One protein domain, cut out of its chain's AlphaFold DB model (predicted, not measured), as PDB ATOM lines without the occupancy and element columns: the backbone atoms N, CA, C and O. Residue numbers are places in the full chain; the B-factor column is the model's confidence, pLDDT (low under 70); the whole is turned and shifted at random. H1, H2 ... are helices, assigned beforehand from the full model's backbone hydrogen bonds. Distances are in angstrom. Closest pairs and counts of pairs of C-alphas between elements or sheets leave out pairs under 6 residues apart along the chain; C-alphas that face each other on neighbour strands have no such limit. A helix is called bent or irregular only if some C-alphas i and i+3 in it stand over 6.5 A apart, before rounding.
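Overview. This is residues 112 to 267 of the 269 residues of an uncharacterized protein of Candidatus Saccharibacteria bacterium (UniProt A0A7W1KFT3). Two up-and-down helix bundles, in which each helix or arm runs against the one before it, follow each other along one long axis: H2, H3, H4, H5 and H6a make the larger, H6b, H7 and H8 the smaller, joined through the bent helix H6. H3, H5 and H7 follow one another nearly end to end along one side, H4 and H6b run along another, and the opening stretch, residues 112 to 121, runs alongside H6a and H4 to H1, which sits crosswise. The printed part has 156 residues with eight named helices, H1 to H8 in chain order, and no named strand; the class is all helix. It is only just compact, close to loose, with a radius of gyration of the C-alphas of 17.5 A, and elongated, spanning 54 by 32 by 24 A.

Arrangement. H4, residues 164 to 187, is the hub, touching four other helices. With residues 175 to 186 alone it touches H5, residues 196 to 206, in a hairpin at a shallow tilt of 9 degrees; the closest C-alphas, of Ala 182 and Ala 199, are 4.1 A apart. With residues 167 to 178 alone it touches H3, residues 151 to 161, closest at the C-alphas of Ile 158 and Ala 167, 6.2 A. With residues 170 to 181 alone it touches H2, residues 132 to 142, the same way at a shallow tilt of 22 degrees, the C-alphas of Phe 134 and Met 170 closest at 7.0 A. H2 and H3 form a hairpin, the C-alphas of Ala 137 and Ser 154 closest at 4.1 A. H3 and H5 touch, the same way, with the C-alphas of Leu 151 and Cys 206 closest at 5.4 A. H1, residues 122 to 130, and H2 touch only at the corner, and only just, with 3 pairs of C-alphas within 8 A, closest Arg 129 and Gln 135 at 6.0 A; they are about perpendicular, at 77 degrees. H6, residues 210 to 232, was assigned as one helix by its hydrogen bonds but is bent, C-alphas 219 and 222 being 6.8 A apart; its arms H6a, residues 210 to 219, and H6b, residues 222 to 232, stand at a steep tilt of 46 degrees. H5 and H6a form a hairpin, the C-alphas of Ile 203 and Ala 213 closest at 5.8 A. H4 and H6b touch only at their ends, and only just, with 3 pairs of C-alphas within 8 A, closest Ala 186 and Tyr 223 at 6.5 A. H6b and H7, residues 239 to 252, form a hairpin at a shallow tilt of 9 degrees, the C-alphas of Ala 228 and Val 245 closest at 5.5 A. H7, with residues 246 to 250 alone, touches H8, residues 256 to 265, in a hairpin at a shallow tilt of 34.5 degrees, only just short of steep; the C-alphas of Thr 249 and Arg 259 are closest at 5.7 A. Every O i to N i+4 pair is within hydrogen-bond range in H1, H2, H3, H5, H6a, H6b, H7 and H8, and 19 of 20 are in H4.

Along the chain. H4 runs 35.6 A from C-alpha 164 at (291.058, 237.888, 344.582) to C-alpha 187 at (287.359, 213.554, 370.254). H7 measures 20.3 A, H6b 15.5 A, H5 15.2 A, H3 15.1 A and H2 14.9 A. H6a measures 14.3 A, H8 14.2 A and H1 12.9 A. H1 begins at C-alpha 122 at (289.826, 217.639, 347.126), and H8 ends at C-alpha 265 at (266.930, 212.495, 374.086).

Size, cuts and confidence. The two C-alphas farthest apart, of Gly 164 and Glu 236, are 57.0 A apart. Residues 234 to 240 stand free. The printed part has no cut, and no link between helices is long. The mean pLDDT of the printed part is 76.7; 49 residues are under 70, among them residues 125 to 137, 141 to 152, 156 to 165 and 188 to 192.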
ATOM      1  N   GLU A 112     272.972 214.952 364.530       77.19
ATOM      2  CA  GLU A 112     273.817 213.741 364.573       77.19
ATOM      3  C   GLU A 112     274.533 213.454 363.247       77.19
ATOM      4  O   GLU A 112     275.617 212.857 363.229       77.19
ATOM      5  N   HIS A 113     273.926 213.880 362.140       73.31
ATOM      6  CA  HIS A 113     274.391 213.610 360.783       73.31
ATOM      7  C   HIS A 113     275.070 214.814 360.131       73.31
ATOM      8  O   HIS A 113     275.596 214.692 359.024       73.31
ATOM      9  N   GLU A 114     275.117 215.956 360.817       75.75
ATOM     10  CA  GLU A 114     275.754 217.144 360.278       75.75
ATOM     11  C   GLU A 114     277.276 216.989 360.182       75.75
ATOM     12  O   GLU A 114     277.988 216.489 361.072       75.75
ATOM     13  N   THR A 115     277.791 217.437 359.044       73.06
ATOM     14  CA  THR A 115     279.214 217.516 358.753       73.06
ATOM     15  C   THR A 115     279.546 218.928 358.315       73.06
ATOM     16  O   THR A 115     278.786 219.588 357.606       73.06
ATOM     17  N   PHE A 116     280.705 219.410 358.752       77.12
ATOM     18  CA  PHE A 116     281.238 220.644 358.213       77.12
ATOM     19  C   PHE A 116     281.846 220.351 356.841       77.12
ATOM     20  O   PHE A 116     282.720 219.491 356.706       77.12
ATOM     21  N   PHE A 117     281.367 221.061 355.824       66.75
ATOM     22  CA  PHE A 117     281.850 220.961 354.454       66.75
ATOM     23  C   PHE A 117     282.232 222.344 353.935       66.75
ATOM     24  O   PHE A 117     281.511 223.328 354.143       66.75
ATOM     25  N   VAL A 118     283.356 222.389 353.229       66.38
ATOM     26  CA  VAL A 118     283.803 223.546 352.454       66.38
ATOM     27  C   VAL A 118     283.621 223.224 350.983       66.38
ATOM     28  O   VAL A 118     283.875 222.094 350.572       66.38
ATOM     29  N   ASN A 119     283.165 224.196 350.195       70.81
ATOM     30  CA  ASN A 119     282.843 223.992 348.785       70.81
ATOM     31  C   ASN A 119     284.108 224.013 347.912       70.81
ATOM     32  O   ASN A 119     284.249 224.831 347.009       70.81
ATOM     33  N   LEU A 120     285.048 223.122 348.228       67.75
ATOM     34  CA  LEU A 120     286.309 222.947 347.526       67.75
ATOM     35  C   LEU A 120     286.511 221.480 347.176       67.75
ATOM     36  O   LEU A 120     286.470 220.593 348.032       67.75
ATOM     37  N   GLU A 121     286.805 221.227 345.906       71.25
ATOM     38  CA  GLU A 121     287.198 219.900 345.460       71.25
ATOM     39  C   GLU A 121     288.512 219.478 346.125       71.25
ATOM     40  O   GLU A 121     289.449 220.267 346.278       71.25
ATOM     41  N   LYS A 122     288.625 218.193 346.480       63.44
ATOM     42  CA  LYS A 122     289.826 217.639 347.126       63.44
ATOM     43  C   LYS A 122     291.102 217.933 346.331       63.44
ATOM     44  O   LYS A 122     292.139 218.228 346.920       63.44
ATOM     45  N   GLU A 123     291.025 217.859 345.005       65.44
ATOM     46  CA  GLU A 123     292.139 218.182 344.112       65.44
ATOM     47  C   GLU A 123     292.530 219.659 344.195       65.44
ATOM     48  O   GLU A 123     293.719 219.973 344.222       65.44
ATOM     49  N   ARG A 124     291.556 220.567 344.323       70.50
ATOM     50  CA  ARG A 124     291.819 221.998 344.501       70.50
ATOM     51  C   ARG A 124     292.517 222.276 345.827       70.50
ATOM     52  O   ARG A 124     293.499 223.008 345.846       70.50
ATOM     53  N   ILE A 125     292.103 221.614 346.907       65.94
ATOM     54  CA  ILE A 125     292.778 221.736 348.208       65.94
ATOM     55  C   ILE A 125     294.223 221.232 348.121       65.94
ATOM     56  O   ILE A 125     295.133 221.869 348.645       65.94
ATOM     57  N   LEU A 126     294.469 220.117 347.423       64.81
ATOM     58  CA  LEU A 126     295.831 219.622 347.201       64.81
ATOM     59  C   LEU A 126     296.692 220.616 346.412       64.81
ATOM     60  O   LEU A 126     297.862 220.772 346.753       64.81
ATOM     61  N   LYS A 127     296.122 221.311 345.419       65.88
ATOM     62  CA  LYS A 127     296.812 222.381 344.680       65.88
ATOM     63  C   LYS A 127     297.150 223.565 345.586       65.88
ATOM     64  O   LYS A 127     298.303 223.978 345.620       65.88
ATOM     65  N   LEU A 128     296.198 224.041 346.395       67.44
ATOM     66  CA  LEU A 128     296.452 225.119 347.360       67.44
ATOM     67  C   LEU A 128     297.592 224.757 348.320       67.44
ATOM     68  O   LEU A 128     298.480 225.566 348.548       67.44
ATOM     69  N   ARG A 129     297.644 223.510 348.804       61.47
ATOM     70  CA  ARG A 129     298.713 223.015 349.695       61.47
ATOM     71  C   ARG A 129     300.119 223.027 349.095       61.47
ATOM     72  O   ARG A 129     301.100 222.960 349.838       61.47
ATOM     73  N   GLN A 130     300.237 223.068 347.774       61.09
ATOM     74  CA  GLN A 130     301.528 223.158 347.097       61.09
ATOM     75  C   GLN A 130     302.016 224.605 346.985       61.09
ATOM     76  O   GLN A 130     303.212 224.820 346.799       61.09
ATOM     77  N   LEU A 131     301.128 225.590 347.167       56.44
ATOM     78  CA  LEU A 131     301.483 227.001 347.132       56.44
ATOM     79  C   LEU A 131     302.264 227.376 348.403       56.44
ATOM     80  O   LEU A 131     301.738 227.218 349.506       56.44
ATOM     81  N   PRO A 132     303.488 227.926 348.296       56.91
ATOM     82  CA  PRO A 132     304.305 228.269 349.464       56.91
ATOM     83  C   PRO A 132     303.642 229.273 350.418       56.91
ATOM     84  O   PRO A 132     303.829 229.193 351.630       56.91
ATOM     85  N   VAL A 133     302.832 230.194 349.882       58.97
ATOM     86  CA  VAL A 133     302.050 231.154 350.683       58.97
ATOM     87  C   VAL A 133     300.996 230.445 351.537       58.97
ATOM     88  O   VAL A 133     300.816 230.753 352.713       58.97
ATOM     89  N   PHE A 134     300.356 229.414 350.984       66.62
ATOM     90  CA  PHE A 134     299.434 228.589 351.746       66.62
ATOM     91  C   PHE A 134     300.180 227.669 352.704       66.62
ATOM     92  O   PHE A 134     299.681 227.437 353.790       66.62
ATOM     93  N   GLN A 135     301.370 227.165 352.364       65.75
ATOM     94  CA  GLN A 135     302.160 226.336 353.281       65.75
ATOM     95  C   GLN A 135     302.503 227.080 354.571       65.75
ATOM     96  O   GLN A 135     302.331 226.513 355.642       65.75
ATOM     97  N   ALA A 136     302.907 228.350 354.495       66.94
ATOM     98  CA  ALA A 136     303.162 229.156 355.689       66.94
ATOM     99  C   ALA A 136     301.892 229.342 356.542       66.94
ATOM    100  O   ALA A 136     301.912 229.108 357.751       66.94
ATOM    101  N   ALA A 137     300.765 229.688 355.909       68.00
ATOM    102  CA  ALA A 137     299.475 229.778 356.593       68.00
ATOM    103  C   ALA A 137     299.030 228.421 357.171       68.00
ATOM    104  O   ALA A 137     298.539 228.340 358.288       68.00
ATOM    105  N   GLU A 138     299.251 227.329 356.451       70.56
ATOM    106  CA  GLU A 138     298.909 225.973 356.862       70.56
ATOM    107  C   GLU A 138     299.784 225.500 358.035       70.56
ATOM    108  O   GLU A 138     299.309 224.792 358.920       70.56
ATOM    109  N   GLU A 139     301.057 225.887 358.079       70.44
ATOM    110  CA  GLU A 139     301.956 225.584 359.193       70.44
ATOM    111  C   GLU A 139     301.550 226.322 360.466       70.44
ATOM    112  O   GLU A 139     301.483 225.709 361.534       70.44
ATOM    113  N   HIS A 140     301.210 227.607 360.348       71.81
ATOM    114  CA  HIS A 140     300.613 228.366 361.442       71.81
ATOM    115  C   HIS A 140     299.296 227.725 361.903       71.81
ATOM    116  O   HIS A 140     299.071 227.587 363.104       71.81
ATOM    117  N   ALA A 141     298.471 227.256 360.968       69.94
ATOM    118  CA  ALA A 141     297.189 226.625 361.244       69.94
ATOM    119  C   ALA A 141     297.297 225.256 361.925       69.94
ATOM    120  O   ALA A 141     296.421 224.876 362.697       69.94
ATOM    121  N   LYS A 142     298.352 224.496 361.630       67.50
ATOM    122  CA  LYS A 142     298.555 223.152 362.187       67.50
ATOM    123  C   LYS A 142     299.208 223.173 363.563       67.50
ATOM    124  O   LYS A 142     298.958 222.256 364.340       67.50
ATOM    125  N   GLY A 143     300.043 224.177 363.842       61.38
ATOM    126  CA  GLY A 143     300.994 224.108 364.950       61.38
ATOM    127  C   GLY A 143     302.045 223.012 364.704       61.38
ATOM    128  O   GLY A 143     301.783 221.989 364.064       61.38
ATOM    129  N   LYS A 144     303.275 223.214 365.170       53.59
ATOM    130  CA  LYS A 144     304.329 222.185 365.139       53.59
ATOM    131  C   LYS A 144     304.985 222.112 366.505       53.59
ATOM    132  O   LYS A 144     305.144 223.147 367.143       53.59
ATOM    133  N   ASP A 145     305.357 220.895 366.901       48.38
ATOM    134  CA  ASP A 145     306.274 220.592 368.005       48.38
ATOM    135  C   ASP A 145     306.101 221.525 369.216       48.38
ATOM    136  O   ASP A 145     306.923 222.399 369.469       48.38
ATOM    137  N   GLU A 146     304.996 221.329 369.946       46.91
ATOM    138  CA  GLU A 146     304.622 222.046 371.184       46.91
ATOM    139  C   GLU A 146     304.075 223.475 371.012       46.91
ATOM    140  O   GLU A 146     303.539 224.036 371.970       46.91
ATOM    141  N   VAL A 147     304.117 224.050 369.806       56.25
ATOM    142  CA  VAL A 147     303.487 225.345 369.513       56.25
ATOM    143  C   VAL A 147     302.025 225.138 369.130       56.25
ATOM    144  O   VAL A 147     301.717 224.467 368.141       56.25
ATOM    145  N   ASP A 148     301.123 225.738 369.910       58.44
ATOM    146  CA  ASP A 148     299.695 225.747 369.602       58.44
ATOM    147  C   ASP A 148     299.434 226.394 368.222       58.44
ATOM    148  O   ASP A 148     300.113 227.358 367.853       58.44
ATOM    149  N   PRO A 149     298.438 225.902 367.465       65.50
ATOM    150  CA  PRO A 149     297.964 226.545 366.243       65.50
ATOM    151  C   PRO A 149     297.783 228.065 366.389       65.50
ATOM    152  O   PRO A 149     297.096 228.534 367.297       65.50
ATOM    153  N   ASN A 150     298.345 228.839 365.458       68.62
ATOM    154  CA  ASN A 150     298.152 230.286 365.334       68.62
ATOM    155  C   ASN A 150     297.382 230.613 364.048       68.62
ATOM    156  O   ASN A 150     297.877 231.192 363.076       68.62
ATOM    157  N   LEU A 151     296.126 230.198 364.047       68.94
ATOM    158  CA  LEU A 151     295.208 230.382 362.934       68.94
ATOM    159  C   LEU A 151     294.867 231.863 362.638       68.94
ATOM    160  O   LEU A 151     294.794 232.191 361.455       68.94
ATOM    161  N   PRO A 152     294.775 232.801 363.614       68.50
ATOM    162  CA  PRO A 152     294.642 234.231 363.304       68.50
ATOM    163  C   PRO A 152     295.797 234.760 362.447       68.50
ATOM    164  O   PRO A 152     295.582 235.484 361.479       68.50
ATOM    165  N   MET A 153     297.030 234.341 362.753       70.44
ATOM    166  CA  MET A 153     298.200 234.679 361.943       70.44
ATOM    167  C   MET A 153     298.140 234.035 360.553       70.44
ATOM    168  O   MET A 153     298.594 234.637 359.586       70.44
ATOM    169  N   SER A 154     297.539 232.850 360.434       69.06
ATOM    170  CA  SER A 154     297.332 232.155 359.153       69.06
ATOM    171  C   SER A 154     296.367 232.918 358.242       69.06
ATOM    172  O   SER A 154     296.643 233.116 357.060       69.06
ATOM    173  N   LEU A 155     295.250 233.392 358.803       70.50
ATOM    174  CA  LEU A 155     294.267 234.201 358.083       70.50
ATOM    175  C   LEU A 155     294.842 235.565 357.697       70.50
ATOM    176  O   LEU A 155     294.667 236.005 356.560       70.50
ATOM    177  N   GLU A 156     295.569 236.213 358.611       67.69
ATOM    178  CA  GLU A 156     296.245 237.483 358.335       67.69
ATOM    179  C   GLU A 156     297.318 237.328 357.254       67.69
ATOM    180  O   GLU A 156     297.463 238.205 356.401       67.69
ATOM    181  N   HIS A 157     298.030 236.197 357.247       67.88
ATOM    182  CA  HIS A 157     298.974 235.849 356.195       67.88
ATOM    183  C   HIS A 157     298.257 235.806 354.840       67.88
ATOM    184  O   HIS A 157     298.588 236.576 353.942       67.88
ATOM    185  N   ILE A 158     297.199 235.007 354.700       62.88
ATOM    186  CA  ILE A 158     296.438 234.945 353.442       62.88
ATOM    187  C   ILE A 158     295.922 236.337 353.050       62.88
ATOM    188  O   ILE A 158     296.119 236.755 351.915       62.88
ATOM    189  N   ARG A 159     295.375 237.104 354.005       63.34
ATOM    190  CA  ARG A 159     294.866 238.469 353.764       63.34
ATOM    191  C   ARG A 159     295.924 239.427 353.228       63.34
ATOM    192  O   ARG A 159     295.617 240.321 352.446       63.34
ATOM    193  N   THR A 160     297.154 239.284 353.704       59.19
ATOM    194  CA  THR A 160     298.258 240.195 353.390       59.19
ATOM    195  C   THR A 160     298.965 239.817 352.089       59.19
ATOM    196  O   THR A 160     299.497 240.691 351.397       59.19
ATOM    197  N   TYR A 161     298.993 238.525 351.761       55.31
ATOM    198  CA  TYR A 161     299.842 237.975 350.704       55.31
ATOM    199  C   TYR A 161     299.074 237.431 349.493       55.31
ATOM    200  O   TYR A 161     299.709 237.172 348.475       55.31
ATOM    201  N   VAL A 162     297.748 237.275 349.573       58.56
ATOM    202  CA  VAL A 162     296.921 236.662 348.521       58.56
ATOM    203  C   VAL A 162     295.694 237.532 348.255       58.56
ATOM    204  O   VAL A 162     295.024 237.977 349.185       58.56
ATOM    205  N   GLY A 163     295.411 237.801 346.979       54.31
ATOM    206  CA  GLY A 163     294.262 238.597 346.540       54.31
ATOM    207  C   GLY A 163     293.205 237.773 345.801       54.31
ATOM    208  O   GLY A 163     293.409 236.600 345.493       54.31
ATOM    209  N   GLY A 164     292.071 238.411 345.504       66.88
ATOM    210  CA  GLY A 164     291.058 237.888 344.582       66.88
ATOM    211  C   GLY A 164     290.433 236.547 344.988       66.88
ATOM    212  O   GLY A 164     290.320 236.214 346.171       66.88
ATOM    213  N   GLY A 165     290.011 235.770 343.985       64.44
ATOM    214  CA  GLY A 165     289.345 234.476 344.182       64.44
ATOM    215  C   GLY A 165     290.216 233.435 344.891       64.44
ATOM    216  O   GLY A 165     289.702 232.615 345.648       64.44
ATOM    217  N   MET A 166     291.541 233.510 344.738       72.56
ATOM    218  CA  MET A 166     292.468 232.593 345.402       72.56
ATOM    219  C   MET A 166     292.471 232.769 346.926       72.56
ATOM    220  O   MET A 166     292.516 231.779 347.657       72.56
ATOM    221  N   ALA A 167     292.359 234.006 347.422       72.69
ATOM    222  CA  ALA A 167     292.269 234.263 348.859       72.69
ATOM    223  C   ALA A 167     291.014 233.612 349.466       72.69
ATOM    224  O   ALA A 167     291.096 232.976 350.515       72.69
ATOM    225  N   ALA A 168     289.874 233.700 348.770       77.19
ATOM    226  CA  ALA A 168     288.617 233.093 349.206       77.19
ATOM    227  C   ALA A 168     288.719 231.561 349.314       77.19
ATOM    228  O   ALA A 168     288.288 230.977 350.310       77.19
ATOM    229  N   GLU A 169     289.341 230.907 348.331       80.88
ATOM    230  CA  GLU A 169     289.581 229.463 348.375       80.88
ATOM    231  C   GLU A 169     290.559 229.075 349.495       80.88
ATOM    232  O   GLU A 169     290.352 228.085 350.198       80.88
ATOM    233  N   MET A 170     291.610 229.866 349.722       80.56
ATOM    234  CA  MET A 170     292.544 229.614 350.822       80.56
ATOM    235  C   MET A 170     291.878 229.765 352.192       80.56
ATOM    236  O   MET A 170     292.139 228.946 353.073       80.56
ATOM    237  N   TYR A 171     290.982 230.738 352.373       83.25
ATOM    238  CA  TYR A 171     290.205 230.859 353.608       83.25
ATOM    239  C   TYR A 171     289.318 229.646 353.850       83.25
ATOM    240  O   TYR A 171     289.352 229.092 354.942       83.25
ATOM    241  N   GLN A 172     288.614 229.164 352.825       83.19
ATOM    242  CA  GLN A 172     287.818 227.943 352.941       83.19
ATOM    243  C   GLN A 172     288.687 226.722 353.287       83.19
ATOM    244  O   GLN A 172     288.307 225.896 354.115       83.19
ATOM    245  N   ALA A 173     289.884 226.604 352.707       82.00
ATOM    246  CA  ALA A 173     290.806 225.526 353.056       82.00
ATOM    247  C   ALA A 173     291.313 225.631 354.511       82.00
ATOM    248  O   ALA A 173     291.434 224.605 355.182       82.00
ATOM    249  N   ILE A 174     291.566 226.843 355.023       80.25
ATOM    250  CA  ILE A 174     291.904 227.069 356.437       80.25
ATOM    251  C   ILE A 174     290.714 226.776 357.349       80.25
ATOM    252  O   ILE A 174     290.899 226.079 358.341       80.25
ATOM    253  N   ASP A 175     289.499 227.206 357.010       82.81
ATOM    254  CA  ASP A 175     288.288 226.891 357.778       82.81
ATOM    255  C   ASP A 175     288.115 225.377 357.933       82.81
ATOM    256  O   ASP A 175     287.827 224.870 359.018       82.81
ATOM    257  N   TRP A 176     288.374 224.610 356.874       81.94
ATOM    258  CA  TRP A 176     288.360 223.154 356.982       81.94
ATOM    259  C   TRP A 176     289.392 222.623 357.985       81.94
ATOM    260  O   TRP A 176     289.084 221.717 358.762       81.94
ATOM    261  N   TYR A 177     290.589 223.209 358.028       76.94
ATOM    262  CA  TYR A 177     291.594 222.865 359.033       76.94
ATOM    263  C   TYR A 177     291.184 223.253 360.454       76.94
ATOM    264  O   TYR A 177     291.369 222.438 361.359       76.94
ATOM    265  N   VAL A 178     290.593 224.438 360.647       79.44
ATOM    266  CA  VAL A 178     290.036 224.890 361.936       79.44
ATOM    267  C   VAL A 178     289.056 223.846 362.464       79.44
ATOM    268  O   VAL A 178     289.172 223.408 363.609       79.44
ATOM    269  N   PHE A 179     288.135 223.391 361.609       82.56
ATOM    270  CA  PHE A 179     287.167 222.365 361.976       82.56
ATOM    271  C   PHE A 179     287.836 221.031 362.328       82.56
ATOM    272  O   PHE A 179     287.532 220.462 363.374       82.56
ATOM    273  N   ILE A 180     288.769 220.539 361.503       79.62
ATOM    274  CA  ILE A 180     289.485 219.277 361.769       79.62
ATOM    275  C   ILE A 180     290.218 219.332 363.114       79.62
ATOM    276  O   ILE A 180     290.244 218.342 363.847       79.62
ATOM    277  N   GLU A 181     290.841 220.460 363.447       78.25
ATOM    278  CA  GLU A 181     291.579 220.595 364.702       78.25
ATOM    279  C   GLU A 181     290.641 220.709 365.912       78.25
ATOM    280  O   GLU A 181     290.848 220.029 366.921       78.25
ATOM    281  N   ALA A 182     289.544 221.464 365.795       81.69
ATOM    282  CA  ALA A 182     288.502 221.502 366.820       81.69
ATOM    283  C   ALA A 182     287.882 220.110 367.062       81.69
ATOM    284  O   ALA A 182     287.711 219.691 368.209       81.69
ATOM    285  N   GLU A 183     287.622 219.358 365.993       82.44
ATOM    286  CA  GLU A 183     287.125 217.982 366.046       82.44
ATOM    287  C   GLU A 183     288.109 217.051 366.768       82.44
ATOM    288  O   GLU A 183     287.709 216.259 367.624       82.44
ATOM    289  N   ARG A 184     289.416 217.179 366.503       79.31
ATOM    290  CA  ARG A 184     290.450 216.419 367.225       79.31
ATOM    291  C   ARG A 184     290.443 216.713 368.721       79.31
ATOM    292  O   ARG A 184     290.589 215.779 369.510       79.31
ATOM    293  N   HIS A 185     290.276 217.974 369.119       80.81
ATOM    294  CA  HIS A 185     290.173 218.340 370.531       80.81
ATOM    295  C   HIS A 185     288.915 217.763 371.186       80.81
ATOM    296  O   HIS A 185     289.003 217.262 372.306       80.81
ATOM    297  N   ALA A 186     287.767 217.778 370.507       82.94
ATOM    298  CA  ALA A 186     286.527 217.221 371.051       82.94
ATOM    299  C   ALA A 186     286.508 215.688 371.105       82.94
ATOM    300  O   ALA A 186     285.860 215.115 371.971       82.94
ATOM    301  N   LEU A 187     287.224 215.011 370.208       79.62
ATOM    302  CA  LEU A 187     287.359 213.554 370.254       79.62
ATOM    303  C   LEU A 187     288.320 213.085 371.355       79.62
ATOM    304  O   LEU A 187     288.115 212.009 371.916       79.62
ATOM    305  N   GLY A 188     289.363 213.874 371.644       66.44
ATOM    306  CA  GLY A 188     290.538 213.391 372.368       66.44
ATOM    307  C   GLY A 188     291.348 212.408 371.506       66.44
ATOM    308  O   GLY A 188     290.802 211.664 370.689       66.44
ATOM    309  N   ARG A 189     292.681 212.405 371.619       57.00
ATOM    310  CA  ARG A 189     293.545 211.460 370.880       57.00
ATOM    311  C   ARG A 189     294.376 210.606 371.828       57.00
ATOM    312  O   ARG A 189     295.101 211.140 372.667       57.00
ATOM    313  N   GLY A 190     294.332 209.287 371.623       58.81
ATOM    314  CA  GLY A 190     295.103 208.319 372.406       58.81
ATOM    315  C   GLY A 190     294.731 208.393 373.884       58.81
ATOM    316  O   GLY A 190     293.603 208.077 374.245       58.81
ATOM    317  N   ASP A 191     295.664 208.875 374.702       51.88
ATOM    318  CA  ASP A 191     295.520 208.995 376.158       51.88
ATOM    319  C   ASP A 191     294.904 210.333 376.614       51.88
ATOM    320  O   ASP A 191     294.714 210.565 377.811       51.88
ATOM    321  N   THR A 192     294.600 211.247 375.684       61.38
ATOM    322  CA  THR A 192     294.012 212.554 376.018       61.38
ATOM    323  C   THR A 192     292.489 212.513 376.004       61.38
ATOM    324  O   THR A 192     291.869 212.056 375.044       61.38
ATOM    325  N   ARG A 193     291.880 213.023 377.079       77.75
ATOM    326  CA  ARG A 193     290.426 213.200 377.177       77.75
ATOM    327  C   ARG A 193     289.936 214.308 376.229       77.75
ATOM    328  O   ARG A 193     290.716 215.215 375.923       77.75
ATOM    329  N   PRO A 194     288.655 214.275 375.823       83.88
ATOM    330  CA  PRO A 194     287.998 215.391 375.149       83.88
ATOM    331  C   PRO A 194     288.248 216.746 375.826       83.88
ATOM    332  O   PRO A 194     288.203 216.863 377.052       83.88
ATOM    333  N   ASN A 195     288.484 217.787 375.026       84.25
ATOM    334  CA  ASN A 195     288.695 219.159 375.485       84.25
ATOM    335  C   ASN A 195     287.854 220.150 374.663       84.25
ATOM    336  O   ASN A 195     288.340 220.810 373.741       84.25
ATOM    337  N   PHE A 196     286.579 220.272 375.032       85.50
ATOM    338  CA  PHE A 196     285.614 221.154 374.367       85.50
ATOM    339  C   PHE A 196     285.923 222.646 374.547       85.50
ATOM    340  O   PHE A 196     285.659 223.435 373.644       85.50
ATOM    341  N   ASN A 197     286.574 223.035 375.649       84.75
ATOM    342  CA  ASN A 197     287.067 224.403 375.844       84.75
ATOM    343  C   ASN A 197     288.081 224.791 374.761       84.75
ATOM    344  O   ASN A 197     288.008 225.886 374.199       84.75
ATOM    345  N   LYS A 198     289.037 223.897 374.466       81.81
ATOM    346  CA  LYS A 198     290.024 224.125 373.406       81.81
ATOM    347  C   LYS A 198     289.357 224.083 372.030       81.81
ATOM    348  O   LYS A 198     289.600 224.984 371.240       81.81
ATOM    349  N   ALA A 199     288.452 223.130 371.786       83.25
ATOM    350  CA  ALA A 199     287.691 223.051 370.536       83.25
ATOM    351  C   ALA A 199     286.884 224.334 370.239       83.25
ATOM    352  O   ALA A 199     286.998 224.885 369.147       83.25
ATOM    353  N   SER A 200     286.123 224.847 371.216       85.62
ATOM    354  CA  SER A 200     285.344 226.085 371.055       85.62
ATOM    355  C   SER A 200     286.251 227.287 370.818       85.62
ATOM    356  O   SER A 200     285.996 228.056 369.900       85.62
ATOM    357  N   LYS A 201     287.339 227.431 371.591       82.56
ATOM    358  CA  LYS A 201     288.312 228.514 371.378       82.56
ATOM    359  C   LYS A 201     288.936 228.474 369.986       82.56
ATOM    360  O   LYS A 201     289.131 229.533 369.395       82.56
ATOM    361  N   THR A 202     289.243 227.283 369.472       80.06
ATOM    362  CA  THR A 202     289.748 227.113 368.106       80.06
ATOM    363  C   THR A 202     288.740 227.640 367.093       80.06
ATOM    364  O   THR A 202     289.126 228.416 366.233       80.06
ATOM    365  N   ILE A 203     287.453 227.309 367.213       84.31
ATOM    366  CA  ILE A 203     286.426 227.843 366.304       84.31
ATOM    367  C   ILE A 203     286.316 229.371 366.432       84.31
ATOM    368  O   ILE A 203     286.406 230.072 365.430       84.31
ATOM    369  N   ASP A 204     286.203 229.893 367.655       82.12
ATOM    370  CA  ASP A 204     285.933 231.316 367.911       82.12
ATOM    371  C   ASP A 204     287.032 232.262 367.446       82.12
ATOM    372  O   ASP A 204     286.760 233.358 366.960       82.12
ATOM    373  N   LEU A 205     288.287 231.864 367.634       71.81
ATOM    374  CA  LEU A 205     289.422 232.716 367.296       71.81
ATOM    375  C   LEU A 205     289.768 232.659 365.808       71.81
ATOM    376  O   LEU A 205     290.527 233.503 365.335       71.81
ATOM    377  N   CYS A 206     289.281 231.642 365.092       68.88
ATOM    378  CA  CYS A 206     289.932 231.196 363.866       68.88
ATOM    379  C   CYS A 206     288.990 230.950 362.691       68.88
ATOM    380  O   CYS A 206     289.477 230.700 361.593       68.88
ATOM    381  N   SER A 207     287.674 230.994 362.891       73.00
ATOM    382  CA  SER A 207     286.713 230.976 361.789       73.00
ATOM    383  C   SER A 207     286.855 232.227 360.922       73.00
ATOM    384  O   SER A 207     286.960 233.334 361.455       73.00
ATOM    385  N   SER A 208     286.762 232.075 359.603       72.06
ATOM    386  CA  SER A 208     286.772 233.201 358.659       72.06
ATOM    387  C   SER A 208     285.614 234.192 358.846       72.06
ATOM    388  O   SER A 208     285.735 235.360 358.478       72.06
ATOM    389  N   SER A 209     284.495 233.739 359.417       79.69
ATOM    390  CA  SER A 209     283.299 234.545 359.680       79.69
ATOM    391  C   SER A 209     282.443 233.947 360.808       79.69
ATOM    392  O   SER A 209     282.540 232.743 361.074       79.69
ATOM    393  N   PRO A 210     281.572 234.749 361.452       82.19
ATOM    394  CA  PRO A 210     280.612 234.253 362.443       82.19
ATOM    395  C   PRO A 210     279.694 233.146 361.906       82.19
ATOM    396  O   PRO A 210     279.407 232.179 362.611       82.19
ATOM    397  N   GLU A 211     279.264 233.242 360.649       84.25
ATOM    398  CA  GLU A 211     278.405 232.250 360.001       84.25
ATOM    399  C   GLU A 211     279.128 230.907 359.851       84.25
ATOM    400  O   GLU A 211     278.572 229.843 360.141       84.25
ATOM    401  N   VAL A 212     280.399 230.943 359.443       84.31
ATOM    402  CA  VAL A 212     281.243 229.747 359.367       84.31
ATOM    403  C   VAL A 212     281.477 229.158 360.759       84.31
ATOM    404  O   VAL A 212     281.359 227.941 360.923       84.31
ATOM    405  N   ALA A 213     281.716 229.995 361.773       86.00
ATOM    406  CA  ALA A 213     281.841 229.557 363.162       86.00
ATOM    407  C   ALA A 213     280.591 228.801 363.635       86.00
ATOM    408  O   ALA A 213     280.692 227.721 364.222       86.00
ATOM    409  N   GLN A 214     279.400 229.328 363.331       87.25
ATOM    410  CA  GLN A 214     278.133 228.699 363.701       87.25
ATOM    411  C   GLN A 214     277.940 227.348 363.005       87.25
ATOM    412  O   GLN A 214     277.517 226.381 363.643       87.25
ATOM    413  N   ARG A 215     278.300 227.241 361.719       85.75
ATOM    414  CA  ARG A 215     278.276 225.968 360.976       85.75
ATOM    415  C   ARG A 215     279.235 224.939 361.571       85.75
ATOM    416  O   ARG A 215     278.878 223.769 361.690       85.75
ATOM    417  N   MET A 216     280.433 225.363 361.979       87.62
ATOM    418  CA  MET A 216     281.386 224.490 362.669       87.62
ATOM    419  C   MET A 216     280.821 224.001 364.003       87.62
ATOM    420  O   MET A 216     280.815 222.798 364.241       87.62
ATOM    421  N   ARG A 217     280.294 224.901 364.846       90.00
ATOM    422  CA  ARG A 217     279.655 224.544 366.128       90.00
ATOM    423  C   ARG A 217     278.516 223.550 365.936       90.00
ATOM    424  O   ARG A 217     278.438 222.560 366.651       90.00
ATOM    425  N   SER A 218     277.693 223.779 364.922       87.88
ATOM    426  CA  SER A 218     276.567 222.909 364.590       87.88
ATOM    427  C   SER A 218     277.034 221.500 364.205       87.88
ATOM    428  O   SER A 218     276.548 220.511 364.744       87.88
ATOM    429  N   ALA A 219     278.085 221.383 363.388       84.94
ATOM    430  CA  ALA A 219     278.699 220.091 363.073       84.94
ATOM    431  C   ALA A 219     279.402 219.422 364.278       84.94
ATOM    432  O   ALA A 219     279.664 218.213 364.251       84.94
ATOM    433  N   MET A 220     279.714 220.189 365.329       88.12
ATOM    434  CA  MET A 220     280.335 219.702 366.562       88.12
ATOM    435  C   MET A 220     279.332 219.177 367.596       88.12
ATOM    436  O   MET A 220     279.730 218.422 368.487       88.12
ATOM    437  N   ASP A 221     278.045 219.504 367.467       90.12
ATOM    438  CA  ASP A 221     276.984 219.111 368.405       90.12
ATOM    439  C   ASP A 221     276.904 217.599 368.639       90.12
ATOM    440  O   ASP A 221     276.676 217.140 369.758       90.12
ATOM    441  N   LYS A 222     277.199 216.796 367.612       86.19
ATOM    442  CA  LYS A 222     277.278 215.334 367.745       86.19
ATOM    443  C   LYS A 222     278.324 214.868 368.762       86.19
ATOM    444  O   LYS A 222     278.145 213.826 369.389       86.19
ATOM    445  N   TYR A 223     279.423 215.606 368.927       88.94
ATOM    446  CA  TYR A 223     280.459 215.289 369.913       88.94
ATOM    447  C   TYR A 223     280.029 215.704 371.314       88.94
ATOM    448  O   TYR A 223     280.258 214.948 372.255       88.94
ATOM    449  N   VAL A 224     279.356 216.853 371.432       88.94
ATOM    450  CA  VAL A 224     278.751 217.320 372.688       88.94
ATOM    451  C   VAL A 224     277.767 216.268 373.197       88.94
ATOM    452  O   VAL A 224     277.908 215.776 374.314       88.94
ATOM    453  N   TYR A 225     276.835 215.826 372.353       90.19
ATOM    454  CA  TYR A 225     275.879 214.792 372.739       90.19
ATOM    455  C   TYR A 225     276.554 213.475 373.139       90.19
ATOM    456  O   TYR A 225     276.219 212.920 374.177       90.19
ATOM    457  N   ARG A 226     277.529 212.976 372.366       87.62
ATOM    458  CA  ARG A 226     278.227 211.719 372.701       87.62
ATOM    459  C   ARG A 226     278.936 211.778 374.050       87.62
ATOM    460  O   ARG A 226     278.978 210.777 374.759       87.62
ATOM    461  N   GLU A 227     279.518 212.922 374.395       86.38
ATOM    462  CA  GLU A 227     280.174 213.089 375.690       86.38
ATOM    463  C   GLU A 227     279.156 213.178 376.833       86.38
ATOM    464  O   GLU A 227     279.341 212.552 377.877       86.38
ATOM    465  N   ALA A 228     278.041 213.879 376.610       87.75
ATOM    466  CA  ALA A 228     276.918 213.913 377.540       87.75
ATOM    467  C   ALA A 228     276.311 212.515 377.764       87.75
ATOM    468  O   ALA A 228     276.093 212.103 378.899       87.75
ATOM    469  N   GLU A 229     276.112 211.747 376.694       89.19
ATOM    470  CA  GLU A 229     275.605 210.375 376.733       89.19
ATOM    471  C   GLU A 229     276.540 209.451 377.523       89.19
ATOM    472  O   GLU A 229     276.092 208.720 378.403       89.19
ATOM    473  N   ARG A 230     277.857 209.531 377.290       85.06
ATOM    474  CA  ARG A 230     278.857 208.770 378.062       85.06
ATOM    475  C   ARG A 230     278.825 209.076 379.552       85.06
ATOM    476  O   ARG A 230     279.046 208.170 380.349       85.06
ATOM    477  N   ALA A 231     278.586 210.331 379.922       83.44
ATOM    478  CA  ALA A 231     278.489 210.722 381.322       83.44
ATOM    479  C   ALA A 231     277.272 210.092 382.023       83.44
ATOM    480  O   ALA A 231     277.347 209.830 383.217       83.44
ATOM    481  N   ILE A 232     276.187 209.823 381.288       83.06
ATOM    482  CA  ILE A 232     274.932 209.284 381.837       83.06
ATOM    483  C   ILE A 232     274.890 207.756 381.790       83.06
ATOM    484  O   ILE A 232     274.342 207.130 382.690       83.06
ATOM    485  N   LEU A 233     275.478 207.135 380.763       79.19
ATOM    486  CA  LEU A 233     275.478 205.677 380.577       79.19
ATOM    487  C   LEU A 233     276.487 204.923 381.469       79.19
ATOM    488  O   LEU A 233     276.688 203.725 381.275       79.19
ATOM    489  N   GLY A 234     277.147 205.596 382.413       71.06
ATOM    490  CA  GLY A 234     278.051 204.956 383.372       71.06
ATOM    491  C   GLY A 234     277.319 204.097 384.413       71.06
ATOM    492  O   GLY A 234     276.161 204.345 384.734       71.06
ATOM    493  N   ASP A 235     278.021 203.108 384.979       58.47
ATOM    494  CA  ASP A 235     277.462 202.126 385.930       58.47
ATOM    495  C   ASP A 235     276.961 202.739 387.265       58.47
ATOM    496  O   ASP A 235     276.191 202.099 387.982       58.47
ATOM    497  N   GLU A 236     277.353 203.978 387.596       63.41
ATOM    498  CA  GLU A 236     276.930 204.724 388.796       63.41
ATOM    499  C   GLU A 236     276.497 206.159 388.439       63.41
ATOM    500  O   GLU A 236     277.173 207.134 388.755       63.41
ATOM    501  N   PHE A 237     275.365 206.292 387.750       74.06
ATOM    502  CA  PHE A 237     274.753 207.588 387.449       74.06
ATOM    503  C   PHE A 237     274.183 208.263 388.709       74.06
ATOM    504  O   PHE A 237     273.411 207.653 389.457       74.06
ATOM    505  N   SER A 238     274.532 209.534 388.930       78.31
ATOM    506  CA  SER A 238     274.092 210.336 390.080       78.31
ATOM    507  C   SER A 238     273.395 211.642 389.675       78.31
ATOM    508  O   SER A 238     273.532 212.111 388.546       78.31
ATOM    509  N   GLU A 239     272.702 212.296 390.617       79.00
ATOM    510  CA  GLU A 239     272.141 213.648 390.406       79.00
ATOM    511  C   GLU A 239     273.220 214.668 390.004       79.00
ATOM    512  O   GLU A 239     272.969 215.550 389.187       79.00
ATOM    513  N   SER A 240     274.454 214.507 390.494       82.44
ATOM    514  CA  SER A 240     275.564 215.389 390.119       82.44
ATOM    515  C   SER A 240     276.006 215.225 388.659       82.44
ATOM    516  O   SER A 240     276.494 216.177 388.051       82.44
ATOM    517  N   ASP A 241     275.797 214.047 388.058       82.75
ATOM    518  CA  ASP A 241     276.072 213.824 386.636       82.75
ATOM    519  C   ASP A 241     275.001 214.471 385.752       82.75
ATOM    520  O   ASP A 241     275.330 214.983 384.682       82.75
ATOM    521  N   VAL A 242     273.746 214.521 386.219       85.69
ATOM    522  CA  VAL A 242     272.658 215.262 385.555       85.69
ATOM    523  C   VAL A 242     273.002 216.740 385.462       85.69
ATOM    524  O   VAL A 242     272.999 217.294 384.362       85.69
ATOM    525  N   GLU A 243     273.332 217.362 386.596       88.56
ATOM    526  CA  GLU A 243     273.701 218.780 386.647       88.56
ATOM    527  C   GLU A 243     274.906 219.050 385.740       88.56
ATOM    528  O   GLU A 243     274.860 219.947 384.896       88.56
ATOM    529  N   ARG A 244     275.941 218.202 385.810       87.69
ATOM    530  CA  ARG A 244     277.128 218.337 384.959       87.69
ATOM    531  C   ARG A 244     276.796 218.254 383.471       87.69
ATOM    532  O   ARG A 244     277.374 218.997 382.680       87.69
ATOM    533  N   VAL A 245     275.901 217.355 383.062       90.50
ATOM    534  CA  VAL A 245     275.499 217.223 381.653       90.50
ATOM    535  C   VAL A 245     274.646 218.403 381.198       90.50
ATOM    536  O   VAL A 245     274.846 218.905 380.089       90.50
ATOM    537  N   GLN A 246     273.729 218.880 382.037       92.12
ATOM    538  CA  GLN A 246     272.927 220.067 381.741       92.12
ATOM    539  C   GLN A 246     273.811 221.311 381.587       92.12
ATOM    540  O   GLN A 246     273.673 222.038 380.605       92.12
ATOM    541  N   GLU A 247     274.777 221.515 382.486       92.25
ATOM    542  CA  GLU A 247     275.757 222.602 382.383       92.25
ATOM    543  C   GLU A 247     276.636 222.467 381.135       92.25
ATOM    544  O   GLU A 247     276.833 223.432 380.394       92.25
ATOM    545  N   PHE A 248     277.140 221.262 380.863       91.00
ATOM    546  CA  PHE A 248     277.997 220.990 379.711       91.00
ATOM    547  C   PHE A 248     277.276 221.238 378.379       91.00
ATOM    548  O   PHE A 248     277.799 221.932 377.507       91.00
ATOM    549  N   THR A 249     276.065 220.707 378.218       91.00
ATOM    550  CA  THR A 249     275.263 220.909 377.000       91.00
ATOM    551  C   THR A 249     274.828 222.363 376.851       91.00
ATOM    552  O   THR A 249     274.863 222.883 375.740       91.00
ATOM    553  N   ALA A 250     274.508 223.066 377.942       92.19
ATOM    554  CA  ALA A 250     274.224 224.500 377.899       92.19
ATOM    555  C   ALA A 250     275.435 225.339 377.463       92.19
ATOM    556  O   ALA A 250     275.256 226.380 376.835       92.19
ATOM    557  N   LEU A 251     276.650 224.890 377.786       90.50
ATOM    558  CA  LEU A 251     277.879 225.598 377.444       90.50
ATOM    559  C   LEU A 251     278.312 225.383 375.987       90.50
ATOM    560  O   LEU A 251     278.859 226.306 375.383       90.50
ATOM    561  N   TYR A 252     278.109 224.185 375.430       90.56
ATOM    562  CA  TYR A 252     278.706 223.811 374.140       90.56
ATOM    563  C   TYR A 252     277.726 223.508 373.011       90.56
ATOM    564  O   TYR A 252     278.173 223.473 371.864       90.56
ATOM    565  N   ALA A 253     276.435 223.300 373.285       90.25
ATOM    566  CA  ALA A 253     275.459 223.146 372.211       90.25
ATOM    567  C   ALA A 253     275.413 224.418 371.356       90.25
ATOM    568  O   ALA A 253     275.432 225.539 371.870       90.25
ATOM    569  N   SER A 254     275.337 224.248 370.038       89.00
ATOM    570  CA  SER A 254     275.386 225.371 369.099       89.00
ATOM    571  C   SER A 254     274.174 226.300 369.187       89.00
ATOM    572  O   SER A 254     274.274 227.465 368.800       89.00
ATOM    573  N   THR A 255     273.035 225.804 369.684       89.19
ATOM    574  CA  THR A 255     271.798 226.568 369.888       89.19
ATOM    575  C   THR A 255     271.011 226.059 371.105       89.19
ATOM    576  O   THR A 255     271.148 224.888 371.479       89.19
ATOM    577  N   PRO A 256     270.142 226.899 371.708       90.56
ATOM    578  CA  PRO A 256     269.241 226.470 372.781       90.56
ATOM    579  C   PRO A 256     268.313 225.316 372.378       90.56
ATOM    580  O   PRO A 256     268.141 224.381 373.153       90.56
ATOM    581  N   ASP A 257     267.778 225.332 371.155       90.94
ATOM    582  CA  ASP A 257     266.868 224.283 370.679       90.94
ATOM    583  C   ASP A 257     267.577 222.928 370.567       90.94
ATOM    584  O   ASP A 257     267.021 221.891 370.933       90.94
ATOM    585  N   ARG A 258     268.847 222.923 370.136       88.94
ATOM    586  CA  ARG A 258     269.663 221.703 370.115       88.94
ATOM    587  C   ARG A 258     270.026 221.214 371.503       88.94
ATOM    588  O   ARG A 258     269.968 220.010 371.732       88.94
ATOM    589  N   ARG A 259     270.351 222.117 372.435       93.44
ATOM    590  CA  ARG A 259     270.535 221.754 373.849       93.44
ATOM    591  C   ARG A 259     269.301 221.010 374.360       93.44
ATOM    592  O   ARG A 259     269.433 219.926 374.922       93.44
ATOM    593  N   ASP A 260     268.113 221.563 374.132       92.81
ATOM    594  CA  ASP A 260     266.866 220.973 374.620       92.81
ATOM    595  C   ASP A 260     266.569 219.632 373.929       92.81
ATOM    596  O   ASP A 260     266.204 218.661 374.593       92.81
ATOM    597  N   ALA A 261     266.817 219.525 372.620       91.94
ATOM    598  CA  ALA A 261     266.697 218.263 371.891       91.94
ATOM    599  C   ALA A 261     267.649 217.178 372.432       91.94
ATOM    600  O   ALA A 261     267.229 216.035 372.629       91.94
ATOM    601  N   MET A 262     268.909 217.530 372.719       91.38
ATOM    602  CA  MET A 262     269.891 216.624 373.325       91.38
ATOM    603  C   MET A 262     269.438 216.162 374.712       91.38
ATOM    604  O   MET A 262     269.392 214.961 374.968       91.38
ATOM    605  N   LEU A 263     269.063 217.094 375.594       92.06
ATOM    606  CA  LEU A 263     268.640 216.781 376.962       92.06
ATOM    607  C   LEU A 263     267.378 215.914 376.997       92.06
ATOM    608  O   LEU A 263     267.317 214.951 377.762       92.06
ATOM    609  N   LYS A 264     266.407 216.195 376.122       93.12
ATOM    610  CA  LYS A 264     265.200 215.376 375.965       93.12
ATOM    611  C   LYS A 264     265.539 213.956 375.513       93.12
ATOM    612  O   LYS A 264     264.963 212.993 376.012       93.12
ATOM    613  N   ARG A 265     266.489 213.806 374.586       91.50
ATOM    614  CA  ARG A 265     266.930 212.495 374.086       91.50
ATOM    615  C   ARG A 265     267.690 211.688 375.142       91.50
ATOM    616  O   ARG A 265     267.565 210.469 375.166       91.50
ATOM    617  N   LEU A 266     268.390 212.371 376.046       90.12
ATOM    618  CA  LEU A 266     269.032 211.779 377.225       90.12
ATOM    619  C   LEU A 266     268.053 211.503 378.385       90.12
ATOM    620  O   LEU A 266     268.458 210.926 379.390       90.12
ATOM    621  N   GLY A 267     266.777 211.896 378.266       89.25
ATOM    622  CA  GLY A 267     265.758 211.694 379.301       89.25
ATOM    623  C   GLY A 267     265.913 212.598 380.528       89.25
ATOM    624  O   GLY A 267     265.472 212.226 381.613       89.25
TER     625      GLY A 267